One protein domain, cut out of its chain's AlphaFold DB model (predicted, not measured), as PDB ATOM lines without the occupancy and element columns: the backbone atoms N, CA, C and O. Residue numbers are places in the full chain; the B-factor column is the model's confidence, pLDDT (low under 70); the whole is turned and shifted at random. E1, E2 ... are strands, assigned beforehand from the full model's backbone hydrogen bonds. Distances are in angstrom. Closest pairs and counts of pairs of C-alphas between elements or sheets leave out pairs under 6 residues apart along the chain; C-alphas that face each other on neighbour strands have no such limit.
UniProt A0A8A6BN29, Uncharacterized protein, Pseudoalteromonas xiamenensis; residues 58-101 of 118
ATOM      1  N   THR A  58     181.462 187.656 168.442       87.19
ATOM      2  CA  THR A  58     180.924 186.444 167.803       87.19
ATOM      3  C   THR A  58     181.107 186.472 166.287       87.19
ATOM      4  O   THR A  58     181.343 185.427 165.685       87.19
ATOM      5  N   LEU A  59     181.051 187.658 165.682       88.38
ATOM      6  CA  LEU A  59     181.319 187.923 164.272       88.38
ATOM      7  C   LEU A  59     182.027 189.281 164.157       88.38
ATOM      8  O   LEU A  59     181.607 190.246 164.792       88.38
ATOM      9  N   SER A  60     183.096 189.349 163.368       88.44
ATOM     10  CA  SER A  60     183.744 190.589 162.926       88.44
ATOM     11  C   SER A  60     183.846 190.542 161.411       88.44
ATOM     12  O   SER A  60     184.321 189.542 160.862       88.44
ATOM     13  N   MET A  61     183.412 191.606 160.747       89.06
ATOM     14  CA  MET A  61     183.550 191.760 159.305       89.06
ATOM     15  C   MET A  61     183.965 193.178 158.946       89.06
ATOM     16  O   MET A  61     183.542 194.139 159.588       89.06
ATOM     17  N   ARG A  62     184.778 193.286 157.899       89.50
ATOM     18  CA  ARG A  62     185.111 194.544 157.239       89.50
ATOM     19  C   ARG A  62     184.249 194.683 155.995       89.50
ATOM     20  O   ARG A  62     184.094 193.719 155.249       89.50
ATOM     21  N   LEU A  63     183.729 195.885 155.785       90.31
ATOM     22  CA  LEU A  63     182.977 196.261 154.597       90.31
ATOM     23  C   LEU A  63     183.757 197.355 153.867       90.31
ATOM     24  O   LEU A  63     184.215 198.305 154.503       90.31
ATOM     25  N   LEU A  64     183.924 197.203 152.558       90.06
ATOM     26  CA  LEU A  64     184.531 198.194 151.673       90.06
ATOM     27  C   LEU A  64     183.535 198.554 150.576       90.06
ATOM     28  O   LEU A  64     182.894 197.670 150.014       90.06
ATOM     29  N   ALA A  65     183.405 199.844 150.280       89.31
ATOM     30  CA  ALA A  65     182.589 200.306 149.166       89.31
ATOM     31  C   ALA A  65     183.250 199.955 147.827       89.31
ATOM     32  O   ALA A  65     184.470 200.066 147.686       89.31
ATOM     33  N   THR A  66     182.443 199.542 146.852       89.75
ATOM     34  CA  THR A  66     182.862 199.271 145.473       89.75
ATOM     35  C   THR A  66     181.920 199.967 144.488       89.75
ATOM     36  O   THR A  66     180.830 200.398 144.854       89.75
ATOM     37  N   GLU A  67     182.322 200.048 143.218       87.25
ATOM     38  CA  GLU A  67     181.509 200.627 142.133       87.25
ATOM     39  C   GLU A  67     180.207 199.875 141.845       87.25
ATOM     40  O   GLU A  67     179.385 200.374 141.099       87.25
ATOM     41  N   GLU A  68     180.008 198.674 142.392       87.62
ATOM     42  CA  GLU A  68     178.797 197.871 142.172       87.62
ATOM     43  C   GLU A  68     178.037 197.601 143.484       87.62
ATOM     44  O   GLU A  68     176.996 196.942 143.481       87.62
ATOM     45  N   GLY A  69     178.547 198.083 144.624       91.56
ATOM     46  CA  GLY A  69     177.974 197.831 145.946       91.56
ATOM     47  C   GLY A  69     179.037 197.738 147.038       91.56
ATOM     48  O   GLY A  69     179.708 198.721 147.349       91.56
ATOM     49  N   LEU A  70     179.173 196.559 147.655       92.44
ATOM     50  CA  LEU A  70     180.097 196.327 148.771       92.44
ATOM     51  C   LEU A  70     180.965 195.084 148.569       92.44
ATOM     52  O   LEU A  70     180.513 194.061 148.066       92.44
ATOM     53  N   GLU A  71     182.195 195.130 149.062       93.00
ATOM     54  CA  GLU A  71     183.007 193.949 149.339       93.00
ATOM     55  C   GLU A  71     183.020 193.681 150.847       93.00
ATOM     56  O   GLU A  71     183.378 194.543 151.651       93.00
ATOM     57  N   ALA A  72     182.625 192.471 151.237       92.31
ATOM     58  CA  ALA A  72     182.584 192.031 152.620       92.31
ATOM     59  C   ALA A  72     183.675 190.990 152.885       92.31
ATOM     60  O   ALA A  72     183.804 189.988 152.181       92.31
ATOM     61  N   THR A  73     184.442 191.206 153.949       91.62
ATOM     62  CA  THR A  73     185.462 190.269 154.432       91.62
ATOM     63  C   THR A  73     185.134 189.865 155.862       91.62
ATOM     64  O   THR A  73     185.013 190.721 156.735       91.62
ATOM     65  N   VAL A  74     184.991 188.564 156.125       89.44
ATOM     66  CA  VAL A  74     184.767 188.048 157.483       89.44
ATOM     67  C   VAL A  74     186.114 187.823 158.156       89.44
ATOM     68  O   VAL A  74     186.841 186.891 157.818       89.44
ATOM     69  N   ASN A  75     186.425 188.655 159.144       85.50
ATOM     70  CA  ASN A  75     187.703 188.615 159.843       85.50
ATOM     71  C   ASN A  75     187.687 187.618 161.014       85.50
ATOM     72  O   ASN A  75     188.666 186.920 161.266       85.50
ATOM     73  N   LYS A  76     186.559 187.520 161.734       86.25
ATOM     74  CA  LYS A  76     186.383 186.590 162.863       86.25
ATOM     75  C   LYS A  76     184.975 186.025 162.864       86.25
ATOM     76  O   LYS A  76     184.015 186.774 162.733       86.25
ATOM     77  N   ARG A  77     184.843 184.723 163.102       86.62
ATOM     78  CA  ARG A  77     183.553 184.050 163.274       86.62
ATOM     79  C   ARG A  77     183.663 182.997 164.369       86.62
ATOM     80  O   ARG A  77     184.489 182.094 164.291       86.62
ATOM     81  N   LYS A  78     182.828 183.097 165.402       85.12
ATOM     82  CA  LYS A  78     182.748 182.096 166.470       85.12
ATOM     83  C   LYS A  78     182.263 180.772 165.873       85.12
ATOM     84  O   LYS A  78     181.171 180.717 165.321       85.12
ATOM     85  N   GLY A  79     183.081 179.724 165.989       81.56
ATOM     86  CA  GLY A  79     182.747 178.375 165.519       81.56
ATOM     87  C   GLY A  79     182.765 178.186 163.998       81.56
ATOM     88  O   GLY A  79     182.223 177.198 163.518       81.56
ATOM     89  N   GLY A  80     183.351 179.114 163.235       80.25
ATOM     90  CA  GLY A  80     183.480 178.993 161.782       80.25
ATOM     91  C   GLY A  80     184.876 179.357 161.291       80.25
ATOM     92  O   GLY A  80     185.686 179.902 162.039       80.25
ATOM     93  N   TRP A  81     185.144 179.065 160.022       73.06
ATOM     94  CA  TRP A  81     186.387 179.451 159.356       73.06
ATOM     95  C   TRP A  81     186.292 180.843 158.733       73.06
ATOM     96  O   TRP A  81     185.194 181.341 158.461       73.06
ATOM     97  N   SER A  82     187.451 181.465 158.513       71.50
ATOM     98  CA  SER A  82     187.542 182.679 157.710       71.50
ATOM     99  C   SER A  82     187.039 182.387 156.297       71.50
ATOM    100  O   SER A  82     187.372 181.364 155.693       71.50
ATOM    101  N   SER A  83     186.195 183.273 155.778       81.38
ATOM    102  CA  SER A  83     185.765 183.214 154.386       81.38
ATOM    103  C   SER A  83     186.674 184.099 153.544       81.38
ATOM    104  O   SER A  83     187.204 185.102 154.025       81.38
ATOM    105  N   ARG A  84     186.822 183.757 152.263       88.06
ATOM    106  CA  ARG A  84     187.391 184.704 151.299       88.06
ATOM    107  C   ARG A  84     186.484 185.944 151.211       88.06
ATOM    108  O   ARG A  84     185.282 185.810 151.472       88.06
ATOM    109  N   PRO A  85     187.037 187.122 150.872       92.06
ATOM    110  CA  PRO A  85     186.230 188.294 150.559       92.06
ATOM    111  C   PRO A  85     185.177 187.954 149.504       92.06
ATOM    112  O   PRO A  85     185.452 187.194 148.570       92.06
ATOM    113  N   PHE A  86     183.972 188.487 149.670       93.19
ATOM    114  CA  PHE A  86     182.879 188.302 148.724       93.19
ATOM    115  C   PHE A  86     182.207 189.635 148.414       93.19
ATOM    116  O   PHE A  86     182.117 190.516 149.268       93.19
ATOM    117  N   LYS A  87     181.738 189.777 147.174       93.69
ATOM    118  CA  LYS A  87     181.065 190.983 146.700       93.69
ATOM    119  C   LYS A  87     179.557 190.852 146.869       93.69
ATOM    120  O   LYS A  87     178.983 189.800 146.590       93.69
ATOM    121  N   VAL A  88     178.933 191.934 147.304       92.62
ATOM    122  CA  VAL A  88     177.488 192.109 147.380       92.62
ATOM    123  C   VAL A  88     177.125 193.174 146.356       92.62
ATOM    124  O   VAL A  88     177.457 194.345 146.535       92.62
ATOM    125  N   ASN A  89     176.492 192.750 145.261       91.31
ATOM    126  CA  ASN A  89     176.046 193.654 144.207       91.31
ATOM    127  C   ASN A  89     174.733 194.326 144.636       91.31
ATOM    128  O   ASN A  89     173.759 193.647 144.969       91.31
ATOM    129  N   PHE A  90     174.729 195.654 144.646       92.06
ATOM    130  CA  PHE A  90     173.589 196.478 145.032       92.06
ATOM    131  C   PHE A  90     172.721 196.898 143.845       92.06
ATOM    132  O   PHE A  90     171.547 197.183 144.051       92.06
ATOM    133  N   GLN A  91     173.222 196.856 142.609       87.94
ATOM    134  CA  GLN A  91     172.493 197.300 141.414       87.94
ATOM    135  C   GLN A  91     171.077 196.708 141.254       87.94
ATOM    136  O   GLN A  91     170.182 197.460 140.876       87.94
ATOM    137  N   PRO A  92     170.807 195.417 141.555       89.06
ATOM    138  CA  PRO A  92     169.479 194.846 141.329       89.06
ATOM    139  C   PRO A  92     168.368 195.427 142.213       89.06
ATOM    140  O   PRO A  92     167.198 195.317 141.858       89.06
ATOM    141  N   GLN A  93     168.704 195.966 143.389       88.88
ATOM    142  CA  GLN A  93     167.724 196.337 144.426       88.88
ATOM    143  C   GLN A  93     167.953 197.739 145.009       88.88
ATOM    144  O   GLN A  93     167.016 198.357 145.504       88.88
ATOM    145  N   TRP A  94     169.181 198.247 144.931       88.62
ATOM    146  CA  TRP A  94     169.640 199.494 145.537       88.62
ATOM    147  C   TRP A  94     170.594 200.244 144.599       88.62
ATOM    148  O   TRP A  94     171.704 200.604 144.987       88.62
ATOM    149  N   ALA A  95     170.171 200.470 143.352       85.44
ATOM    150  CA  ALA A  95     170.975 201.178 142.352       85.44
ATOM    151  C   ALA A  95     171.429 202.575 142.824       85.44
ATOM    152  O   ALA A  95     172.555 202.969 142.550       85.44
ATOM    153  N   ASP A  96     170.607 203.269 143.619       86.12
ATOM    154  CA  ASP A  96     170.927 204.596 144.173       86.12
ATOM    155  C   ASP A  96     172.042 204.575 145.239       86.12
ATOM    156  O   ASP A  96     172.567 205.622 145.612       86.12
ATOM    157  N   LEU A  97     172.399 203.395 145.764       83.56
ATOM    158  CA  LEU A  97     173.472 203.218 146.755       83.56
ATOM    159  C   LEU A  97     174.813 202.839 146.117       83.56
ATOM    160  O   LEU A  97     175.774 202.530 146.825       83.56
ATOM    161  N   VAL A  98     174.869 202.825 144.790       84.88
ATOM    162  CA  VAL A  98     176.064 202.507 144.024       84.88
ATOM    163  C   VAL A  98     176.687 203.812 143.541       84.88
ATOM    164  O   VAL A  98     175.983 204.717 143.093       84.88
ATOM    165  N   LEU A  99     178.016 203.923 143.631       71.81
ATOM    166  CA  LEU A  99     178.723 205.022 142.982       71.81
ATOM    167  C   LEU A  99     178.485 204.871 141.484       71.81
ATOM    168  O   LEU A  99     179.051 203.984 140.851       71.81
ATOM    169  N   THR A 100     177.623 205.717 140.923       63.47
ATOM    170  CA  THR A 100     177.602 205.876 139.474       63.47
ATOM    171  C   THR A 100     178.990 206.400 139.139       63.47
ATOM    172  O   THR A 100     179.359 207.438 139.702       63.47
ATOM    173  N   PRO A 101     179.806 205.699 138.334       60.69
ATOM    174  CA  PRO A 101     181.023 206.315 137.854       60.69
ATOM    175  C   PRO A 101     180.572 207.601 137.165       60.69
ATOM    176  O   PRO A 101     179.810 207.547 136.199       60.69
TER     177      PRO A 101
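Overview. This is residues 58 to 101 of the 118 residues of an uncharacterized protein of Pseudoalteromonas xiamenensis (UniProt A0A8A6BN29). A long, twisted hairpin of two strands, E1 and E2, makes a narrow ribbon, with a short third strand, E3, beside the half of E2 nearer the tight turn at residues 67 and 68. Residues 90 to 101, with no named element, form an irregular tail at that end. The printed part has 44 residues with three named strands and no named helix; along the chain and across the antiparallel sheet the order is E1, E2, E3. The class is all strand, though under half of the residues, 21 of 44, are in named elements. The whole is loose, with a radius of gyration of the C-alphas of 12.4 A, and its outline is a rod spanning 37 by 17 by 14 A.

Along the chain. E1, residues 59 to 66, begins at C-alpha 59 (181.319, 187.923, 164.272) and is 22.0 A long from first to last C-alpha. E2, residues 69 to 77, is the longest strand at 22.8 A. E3, residues 86 to 89, is 9.8 A long and ends at C-alpha 89 (176.046, 193.654, 144.207).

Arrangement. The strands form a meander, each the antiparallel neighbour of the one before. E1 and E2 are a hairpin, at 160 degrees between directions; N 62 and O 73 are within hydrogen-bond range at 2.8 A. E2 and E3 are a hairpin at 147 degrees; N 72 and O 86 are within hydrogen-bond range at 2.8 A. C-alphas 71 and 87 face each other at 4.4 A. E1 and E3 are edge strands. The sheet is twisted, its C-alphas lying up to 4.2 A off the best plane.

Size, cuts and confidence. The C-alphas farthest apart, those of Gly 79 and Pro 101, are 39.4 A apart. The printed part has no cut. The link from E1 to E2 is tight, and that from E2 to E3, 8 residues, is short. Mean pLDDT of the printed part is 86.2; residues 100 to 101 are under 70.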